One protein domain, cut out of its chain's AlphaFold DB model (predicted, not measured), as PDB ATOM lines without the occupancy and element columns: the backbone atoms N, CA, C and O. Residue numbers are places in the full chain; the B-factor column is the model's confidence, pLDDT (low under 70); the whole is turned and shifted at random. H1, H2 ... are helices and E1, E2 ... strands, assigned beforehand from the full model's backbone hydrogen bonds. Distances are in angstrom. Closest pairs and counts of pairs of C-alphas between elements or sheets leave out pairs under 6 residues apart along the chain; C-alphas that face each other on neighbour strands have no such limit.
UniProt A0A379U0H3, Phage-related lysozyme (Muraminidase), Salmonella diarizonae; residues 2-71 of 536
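AT A GLANCE: This is residues 2 to 71 of the 536 residues of the protein "Phage-related lysozyme (Muraminidase)" of Salmonella diarizonae (UniProt A0A379U0H3). With little regular structure, this is a two-stranded hairpin, E1 and E2, at one end of the long axis, and loose loops with two short helices, H1 and H2, making up the rest. Residues 33 to 41 stick out as a free loop. The printed part has 70 residues, 24 of them in named elements, in the order H1, H2, E1, E2; the class is mixed. It is loose, with a radius of gyration of the C-alphas of 14.9 A and spans of 45 by 31 by 23 A.

HOW THE PARTS SIT: E1, residues 55 to 61, and E2, residues 64 to 70, form an antiparallel hairpin at 151 degrees; N 57 and O 68 are 2.8 A apart, within hydrogen-bond range. H1, residues 5 to 8, is apart from both strands and from H2, residues 19 to 24. H2 is apart from E2. H1 is too short for an O i to N i+4 pair; H2 has 0 of 2 within range, but 2 of 3 O i to N i+3 pairs.

IN THESE COORDINATES: E1 spans 18.6 A from C-alpha 55 at (-18.655, 24.969, 29.783); E2 spans 18.5 A, ending at C-alpha 70 at (-16.271, 29.626, 31.235). H2 spans 10.2 A and H1 5.4 A.

THE WHOLE: The farthest C-alphas, Pro 27 and Asp 62, are 46.4 A apart. The H2 to E1 link, 30 residues, is long. The printed part has no cut. Residues 2 to 15, 26 to 30 and 47 are under pLDDT 70.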
ATOM      1  N   VAL A   2     -15.694  15.699  30.202       32.09
ATOM      2  CA  VAL A   2     -16.911  15.269  30.902       32.09
ATOM      3  C   VAL A   2     -17.906  16.415  30.747       32.09
ATOM      4  O   VAL A   2     -17.731  17.457  31.373       32.09
ATOM      5  N   CYS A   3     -18.882  16.273  29.847       42.28
ATOM      6  CA  CYS A   3     -20.024  17.181  29.824       42.28
ATOM      7  C   CYS A   3     -20.749  17.028  31.162       42.28
ATOM      8  O   CYS A   3     -21.085  15.911  31.558       42.28
ATOM      9  N   ASP A   4     -20.922  18.135  31.878       47.28
ATOM     10  CA  ASP A   4     -21.643  18.150  33.141       47.28
ATOM     11  C   ASP A   4     -23.089  17.717  32.877       47.28
ATOM     12  O   ASP A   4     -23.867  18.436  32.246       47.28
ATOM     13  N   ASN A   5     -23.419  16.494  33.293       49.81
ATOM     14  CA  ASN A   5     -24.700  15.857  33.000       49.81
ATOM     15  C   ASN A   5     -25.877  16.673  33.573       49.81
ATOM     16  O   ASN A   5     -26.993  16.575  33.074       49.81
ATOM     17  N   GLY A   6     -25.621  17.523  34.578       51.94
ATOM     18  CA  GLY A   6     -26.612  18.428  35.163       51.94
ATOM     19  C   GLY A   6     -27.139  19.494  34.198       51.94
ATOM     20  O   GLY A   6     -28.303  19.869  34.304       51.94
ATOM     21  N   ASN A   7     -26.348  19.921  33.205       50.94
ATOM     22  CA  ASN A   7     -26.789  20.898  32.197       50.94
ATOM     23  C   ASN A   7     -27.711  20.288  31.126       50.94
ATOM     24  O   ASN A   7     -28.287  21.020  30.325       50.94
ATOM     25  N   LEU A   8     -27.822  18.957  31.078       52.69
ATOM     26  CA  LEU A   8     -28.613  18.212  30.093       52.69
ATOM     27  C   LEU A   8     -29.937  17.691  30.673       52.69
ATOM     28  O   LEU A   8     -30.718  17.084  29.937       52.69
ATOM     29  N   LEU A   9     -30.201  17.897  31.970       51.28
ATOM     30  CA  LEU A   9     -31.409  17.390  32.616       51.28
ATOM     31  C   LEU A   9     -32.598  18.343  32.396       51.28
ATOM     32  O   LEU A   9     -32.547  19.507  32.793       51.28
ATOM     33  N   PRO A  10     -33.688  17.863  31.772       50.28
ATOM     34  CA  PRO A  10     -34.874  18.650  31.482       50.28
ATOM     35  C   PRO A  10     -35.780  18.782  32.719       50.28
ATOM     36  O   PRO A  10     -36.910  18.311  32.685       50.28
ATOM     37  N   ASP A  11     -35.321  19.402  33.806       50.62
ATOM     38  CA  ASP A  11     -36.209  19.703  34.937       50.62
ATOM     39  C   ASP A  11     -36.940  21.033  34.732       50.62
ATOM     40  O   ASP A  11     -36.393  21.985  34.179       50.62
ATOM     41  N   HIS A  12     -38.181  21.118  35.223       51.03
ATOM     42  CA  HIS A  12     -39.033  22.316  35.164       51.03
ATOM     43  C   HIS A  12     -38.436  23.557  35.868       51.03
ATOM     44  O   HIS A  12     -38.979  24.645  35.718       51.03
ATOM     45  N   ASN A  13     -37.308  23.399  36.574       56.44
ATOM     46  CA  ASN A  13     -36.515  24.453  37.218       56.44
ATOM     47  C   ASN A  13     -35.030  24.445  36.773       56.44
ATOM     48  O   ASN A  13     -34.176  24.991  37.472       56.44
ATOM     49  N   GLY A  14     -34.696  23.756  35.676       59.38
ATOM     50  CA  GLY A  14     -33.339  23.683  35.129       59.38
ATOM     51  C   GLY A  14     -32.948  24.922  34.309       59.38
ATOM     52  O   GLY A  14     -33.802  25.761  34.015       59.38
ATOM     53  N   PRO A  15     -31.665  25.057  33.931       61.28
ATOM     54  CA  PRO A  15     -31.212  26.160  33.092       61.28
ATOM     55  C   PRO A  15     -31.880  26.122  31.705       61.28
ATOM     56  O   PRO A  15     -32.215  25.054  31.181       61.28
ATOM     57  N   GLU A  16     -32.104  27.306  31.131       71.69
ATOM     58  CA  GLU A  16     -32.778  27.470  29.843       71.69
ATOM     59  C   GLU A  16     -32.028  26.732  28.728       71.69
ATOM     60  O   GLU A  16     -30.819  26.877  28.554       71.69
ATOM     61  N   ARG A  17     -32.746  25.919  27.948       76.88
ATOM     62  CA  ARG A  17     -32.114  25.123  26.894       76.88
ATOM     63  C   ARG A  17     -31.686  26.017  25.735       76.88
ATOM     64  O   ARG A  17     -32.495  26.824  25.283       76.88
ATOM     65  N   PRO A  18     -30.488  25.801  25.168       82.94
ATOM     66  CA  PRO A  18     -30.089  26.507  23.970       82.94
ATOM     67  C   PRO A  18     -31.075  26.268  22.828       82.94
ATOM     68  O   PRO A  18     -31.461  25.126  22.574       82.94
ATOM     69  N   VAL A  19     -31.446  27.319  22.100       81.44
ATOM     70  CA  VAL A  19     -32.473  27.251  21.047       81.44
ATOM     71  C   VAL A  19     -32.151  26.205  19.973       81.44
ATOM     72  O   VAL A  19     -33.047  25.521  19.472       81.44
ATOM     73  N   TRP A  20     -30.866  25.987  19.678       79.81
ATOM     74  CA  TRP A  20     -30.413  24.995  18.701       79.81
ATOM     75  C   TRP A  20     -30.673  23.537  19.127       79.81
ATOM     76  O   TRP A  20     -30.781  22.676  18.253       79.81
ATOM     77  N   TRP A  21     -30.865  23.241  20.424       81.81
ATOM     78  CA  TRP A  21     -31.243  21.896  20.901       81.81
ATOM     79  C   TRP A  21     -32.632  21.456  20.468       81.81
ATOM     80  O   TRP A  21     -32.882  20.253  20.417       81.81
ATOM     81  N   SER A  22     -33.536  22.382  20.147       76.06
ATOM     82  CA  SER A  22     -34.892  22.040  19.697       76.06
ATOM     83  C   SER A  22     -34.897  21.075  18.501       76.06
ATOM     84  O   SER A  22     -35.756  20.199  18.427       76.06
ATOM     85  N   ASN A  23     -33.884  21.157  17.634       74.62
ATOM     86  CA  ASN A  23     -33.721  20.296  16.456       74.62
ATOM     87  C   ASN A  23     -33.221  18.877  16.782       74.62
ATOM     88  O   ASN A  23     -33.275  17.993  15.931       74.62
ATOM     89  N   LEU A  24     -32.753  18.649  18.011       74.25
ATOM     90  CA  LEU A  24     -32.244  17.364  18.499       74.25
ATOM     91  C   LEU A  24     -33.260  16.633  19.393       74.25
ATOM     92  O   LEU A  24     -33.024  15.498  19.805       74.25
ATOM     93  N   LEU A  25     -34.379  17.285  19.729       72.25
ATOM     94  CA  LEU A  25     -35.420  16.738  20.597       72.25
ATOM     95  C   LEU A  25     -36.560  16.112  19.775       72.25
ATOM     96  O   LEU A  25     -36.912  16.630  18.715       72.25
ATOM     97  N   PRO A  26     -37.207  15.036  20.264       63.97
ATOM     98  CA  PRO A  26     -38.369  14.459  19.595       63.97
ATOM     99  C   PRO A  26     -39.466  15.510  19.327       63.97
ATOM    100  O   PRO A  26     -39.752  16.316  20.214       63.97
ATOM    101  N   PRO A  27     -40.120  15.495  18.147       64.62
ATOM    102  CA  PRO A  27     -40.070  14.467  17.102       64.62
ATOM    103  C   PRO A  27     -38.930  14.628  16.075       64.62
ATOM    104  O   PRO A  27     -38.888  13.862  15.107       64.62
ATOM    105  N   ALA A  28     -38.032  15.603  16.244       64.19
ATOM    106  CA  ALA A  28     -36.895  15.791  15.350       64.19
ATOM    107  C   ALA A  28     -35.924  14.594  15.441       64.19
ATOM    108  O   ALA A  28     -35.757  13.984  16.496       64.19
ATOM    109  N   LYS A  29     -35.353  14.200  14.294       58.94
ATOM    110  CA  LYS A  29     -34.573  12.956  14.121       58.94
ATOM    111  C   LYS A  29     -33.063  13.184  13.998       58.94
ATOM    112  O   LYS A  29     -32.348  12.233  13.691       58.94
ATOM    113  N   GLU A  30     -32.576  14.415  14.150       69.88
ATOM    114  CA  GLU A  30     -31.140  14.672  14.042       69.88
ATOM    115  C   GLU A  30     -30.410  14.064  15.243       69.88
ATOM    116  O   GLU A  30     -30.689  14.378  16.398       69.88
ATOM    117  N   THR A  31     -29.473  13.159  14.966       71.94
ATOM    118  CA  THR A  31     -28.616  12.571  15.993       71.94
ATOM    119  C   THR A  31     -27.426  13.491  16.222       71.94
ATOM    120  O   THR A  31     -26.680  13.775  15.283       71.94
ATOM    121  N   MET A  32     -27.209  13.916  17.470       74.69
ATOM    122  CA  MET A  32     -25.986  14.627  17.846       74.69
ATOM    123  C   MET A  32     -24.771  13.737  17.559       74.69
ATOM    124  O   MET A  32     -24.691  12.608  18.050       74.69
ATOM    125  N   GLN A  33     -23.834  14.240  16.757       76.88
ATOM    126  CA  GLN A  33     -22.570  13.562  16.487       76.88
ATOM    127  C   GLN A  33     -21.497  14.105  17.427       76.88
ATOM    128  O   GLN A  33     -21.363  15.317  17.594       76.88
ATOM    129  N   PHE A  34     -20.757  13.198  18.054       80.12
ATOM    130  CA  PHE A  34     -19.612  13.529  18.892       80.12
ATOM    131  C   PHE A  34     -18.323  13.321  18.099       80.12
ATOM    132  O   PHE A  34     -18.286  12.504  17.179       80.12
ATOM    133  N   ASP A  35     -17.274  14.053  18.475       78.75
ATOM    134  CA  ASP A  35     -15.926  13.948  17.901       78.75
ATOM    135  C   ASP A  35     -15.833  14.238  16.386       78.75
ATOM    136  O   ASP A  35     -14.835  13.914  15.745       78.75
ATOM    137  N   THR A  36     -16.853  14.883  15.810       83.31
ATOM    138  CA  THR A  36     -16.880  15.327  14.412       83.31
ATOM    139  C   THR A  36     -17.280  16.797  14.312       83.31
ATOM    140  O   THR A  36     -18.046  17.311  15.127       83.31
ATOM    141  N   VAL A  37     -16.758  17.490  13.297       86.25
ATOM    142  CA  VAL A  37     -17.196  18.847  12.949       86.25
ATOM    143  C   VAL A  37     -18.388  18.736  12.004       86.25
ATOM    144  O   VAL A  37     -18.271  18.192  10.908       86.25
ATOM    145  N   VAL A  38     -19.541  19.249  12.429       83.88
ATOM    146  CA  VAL A  38     -20.770  19.272  11.626       83.88
ATOM    147  C   VAL A  38     -21.126  20.724  11.326       83.88
ATOM    148  O   VAL A  38     -21.217  21.539  12.240       83.88
ATOM    149  N   CYS A  39     -21.347  21.037  10.050       83.44
ATOM    150  CA  CYS A  39     -21.798  22.352   9.590       83.44
ATOM    151  C   CYS A  39     -23.255  22.241   9.106       83.44
ATOM    152  O   CYS A  39     -23.475  22.034   7.910       83.44
ATOM    153  N   PRO A  40     -24.254  22.278  10.010       78.31
ATOM    154  CA  PRO A  40     -25.656  22.202   9.616       78.31
ATOM    155  C   PRO A  40     -26.092  23.488   8.905       78.31
ATOM    156  O   PRO A  40     -25.414  24.517   8.962       78.31
ATOM    157  N   THR A  41     -27.271  23.455   8.282       80.69
ATOM    158  CA  THR A  41     -27.972  24.693   7.914       80.69
ATOM    159  C   THR A  41     -28.099  25.571   9.166       80.69
ATOM    160  O   THR A  41     -28.528  25.049  10.199       80.69
ATOM    161  N   PRO A  42     -27.740  26.870   9.114       82.44
ATOM    162  CA  PRO A  42     -27.751  27.731  10.290       82.44
ATOM    163  C   PRO A  42     -29.083  27.684  11.044       82.44
ATOM    164  O   PRO A  42     -30.151  27.877  10.459       82.44
ATOM    165  N   TYR A  43     -29.011  27.443  12.353       80.06
ATOM    166  CA  TYR A  43     -30.187  27.473  13.212       80.06
ATOM    167  C   TYR A  43     -30.640  28.927  13.414       80.06
ATOM    168  O   TYR A  43     -29.803  29.784  13.710       80.06
ATOM    169  N   PRO A  44     -31.941  29.235  13.270       79.62
ATOM    170  CA  PRO A  44     -32.440  30.569  13.560       79.62
ATOM    171  C   PRO A  44     -32.301  30.858  15.060       79.62
ATOM    172  O   PRO A  44     -32.783  30.089  15.887       79.62
ATOM    173  N   ILE A  45     -31.658  31.976  15.395       78.00
ATOM    174  CA  ILE A  45     -31.477  32.468  16.766       78.00
ATOM    175  C   ILE A  45     -32.100  33.862  16.844       78.00
ATOM    176  O   ILE A  45     -31.828  34.718  15.996       78.00
ATOM    177  N   ARG A  46     -32.943  34.097  17.846       75.12
ATOM    178  CA  ARG A  46     -33.522  35.405  18.159       75.12
ATOM    179  C   ARG A  46     -32.720  36.081  19.264       75.12
ATOM    180  O   ARG A  46     -32.020  35.457  20.053       75.12
ATOM    181  N   SER A  47     -32.831  37.403  19.330       68.31
ATOM    182  CA  SER A  47     -32.274  38.152  20.455       68.31
ATOM    183  C   SER A  47     -32.930  37.702  21.758       68.31
ATOM    184  O   SER A  47     -34.150  37.742  21.855       68.31
ATOM    185  N   GLY A  48     -32.114  37.389  22.763       72.06
ATOM    186  CA  GLY A  48     -32.583  36.890  24.058       72.06
ATOM    187  C   GLY A  48     -32.573  35.366  24.160       72.06
ATOM    188  O   GLY A  48     -32.547  34.861  25.274       72.06
ATOM    189  N   ASP A  49     -32.499  34.645  23.037       77.12
ATOM    190  CA  ASP A  49     -32.421  33.187  23.061       77.12
ATOM    191  C   ASP A  49     -31.129  32.723  23.745       77.12
ATOM    192  O   ASP A  49     -30.026  33.203  23.449       77.12
ATOM    193  N   ALA A  50     -31.245  31.708  24.600       80.56
ATOM    194  CA  ALA A  50     -30.087  30.969  25.069       80.56
ATOM    195  C   ALA A  50     -29.387  30.282  23.879       80.56
ATOM    196  O   ALA A  50     -30.006  29.557  23.097       80.56
ATOM    197  N   ILE A  51     -28.072  30.472  23.743       82.19
ATOM    198  CA  ILE A  51     -27.247  29.822  22.698       82.19
ATOM    199  C   ILE A  51     -26.260  28.799  23.267       82.19
ATOM    200  O   ILE A  51     -25.645  28.035  22.526       82.19
ATOM    201  N   GLY A  52     -26.123  28.742  24.589       80.25
ATOM    202  CA  GLY A  52     -25.203  27.844  25.266       80.25
ATOM    203  C   GLY A  52     -25.156  28.097  26.766       80.25
ATOM    204  O   GLY A  52     -25.740  29.050  27.276       80.25
ATOM    205  N   HIS A  53     -24.412  27.242  27.458       77.88
ATOM    206  CA  HIS A  53     -24.110  27.369  28.879       77.88
ATOM    207  C   HIS A  53     -22.610  27.580  29.071       77.88
ATOM    208  O   HIS A  53     -21.812  27.265  28.184       77.88
ATOM    209  N   LEU A  54     -22.207  28.052  30.253       82.50
ATOM    210  CA  LEU A  54     -20.795  28.034  30.619       82.50
ATOM    211  C   LEU A  54     -20.303  26.579  30.630       82.50
ATOM    212  O   LEU A  54     -20.856  25.725  31.324       82.50
ATOM    213  N   GLY A  55     -19.260  26.293  29.854       80.31
ATOM    214  CA  GLY A  55     -18.655  24.969  29.783       80.31
ATOM    215  C   GLY A  55     -17.695  24.739  30.946       80.31
ATOM    216  O   GLY A  55     -16.949  25.646  31.325       80.31
ATOM    217  N   TYR A  56     -17.681  23.524  31.501       81.94
ATOM    218  CA  TYR A  56     -16.701  23.139  32.516       81.94
ATOM    219  C   TYR A  56     -15.327  22.914  31.871       81.94
ATOM    220  O   TYR A  56     -15.063  21.883  31.251       81.94
ATOM    221  N   TYR A  57     -14.448  23.902  32.003       82.81
ATOM    222  CA  TYR A  57     -13.093  23.883  31.469       82.81
ATOM    223  C   TYR A  57     -12.095  23.383  32.510       82.81
ATOM    224  O   TYR A  57     -12.078  23.852  33.649       82.81
ATOM    225  N   GLN A  58     -11.227  22.458  32.102       85.12
ATOM    226  CA  GLN A  58     -10.225  21.827  32.959       85.12
ATOM    227  C   GLN A  58      -8.824  22.215  32.480       85.12
ATOM    228  O   GLN A  58      -8.293  21.614  31.549       85.12
ATOM    229  N   ALA A  59      -8.219  23.213  33.123       84.06
ATOM    230  CA  ALA A  59      -6.835  23.587  32.857       84.06
ATOM    231  C   ALA A  59      -5.900  22.607  33.588       84.06
ATOM    232  O   ALA A  59      -5.929  22.579  34.823       84.06
ATOM    233  N   PRO A  60      -5.091  21.789  32.897       83.00
ATOM    234  CA  PRO A  60      -4.186  20.847  33.555       83.00
ATOM    235  C   PRO A  60      -3.171  21.565  34.463       83.00
ATOM    236  O   PRO A  60      -2.800  22.714  34.223       83.00
ATOM    237  N   LYS A  61      -2.724  20.881  35.519       83.88
ATOM    238  CA  LYS A  61      -1.634  21.293  36.416       83.88
ATOM    239  C   LYS A  61      -0.874  20.064  36.911       83.88
ATOM    240  O   LYS A  61      -1.360  18.941  36.778       83.88
ATOM    241  N   ASP A  62       0.259  20.278  37.567       79.25
ATOM    242  CA  ASP A  62       0.980  19.183  38.215       79.25
ATOM    243  C   ASP A  62       0.070  18.463  39.224       79.25
ATOM    244  O   ASP A  62      -0.498  19.072  40.136       79.25
ATOM    245  N   GLY A  63      -0.117  17.158  39.014       82.38
ATOM    246  CA  GLY A  63      -0.958  16.308  39.856       82.38
ATOM    247  C   GLY A  63      -2.475  16.511  39.720       82.38
ATOM    248  O   GLY A  63      -3.212  16.016  40.570       82.38
ATOM    249  N   GLY A  64      -2.980  17.219  38.698       87.31
ATOM    250  CA  GLY A  64      -4.428  17.334  38.483       87.31
ATOM    251  C   GLY A  64      -4.845  18.393  37.464       87.31
ATOM    252  O   GLY A  64      -4.222  18.572  36.423       87.31
ATOM    253  N   TYR A  65      -5.931  19.107  37.761       88.50
ATOM    254  CA  TYR A  65      -6.415  20.222  36.947       88.50
ATOM    255  C   TYR A  65      -7.054  21.307  37.824       88.50
ATOM    256  O   TYR A  65      -7.411  21.073  38.981       88.50
ATOM    257  N   ASN A  66      -7.177  22.508  37.272       88.81
ATOM    258  CA  ASN A  66      -8.004  23.588  37.785       88.81
ATOM    259  C   ASN A  66      -9.278  23.645  36.938       88.81
ATOM    260  O   ASN A  66      -9.218  23.916  35.739       88.81
ATOM    261  N   GLY A  67     -10.419  23.348  37.557       87.94
ATOM    262  CA  GLY A  67     -11.729  23.427  36.917       87.94
ATOM    263  C   GLY A  67     -12.330  24.823  37.042       87.94
ATOM    264  O   GLY A  67     -12.260  25.423  38.116       87.94
ATOM    265  N   ARG A  68     -12.938  25.336  35.973       86.25
ATOM    266  CA  ARG A  68     -13.761  26.554  36.001       86.25
ATOM    267  C   ARG A  68     -14.854  26.496  34.944       86.25
ATOM    268  O   ARG A  68     -14.624  25.971  33.861       86.25
ATOM    269  N   TYR A  69     -16.008  27.083  35.231       85.75
ATOM    270  CA  TYR A  69     -17.020  27.328  34.209       85.75
ATOM    271  C   TYR A  69     -16.648  28.589  33.429       85.75
ATOM    272  O   TYR A  69     -16.366  29.626  34.027       85.75
ATOM    273  N   GLN A  70     -16.597  28.495  32.103       85.56
ATOM    274  CA  GLN A  70     -16.271  29.626  31.235       85.56
ATOM    275  C   GLN A  70     -16.969  29.518  29.878       85.56
ATOM    276  O   GLN A  70     -17.365  28.434  29.453       85.56
ATOM    277  N   VAL A  71     -17.040  30.644  29.176       84.75
ATOM    278  CA  VAL A  71     -17.348  30.712  27.747       84.75
ATOM    279  C   VAL A  71     -16.140  31.302  27.027       84.75
ATOM    280  O   VAL A  71     -15.503  32.224  27.537       84.75
TER     281      VAL A  71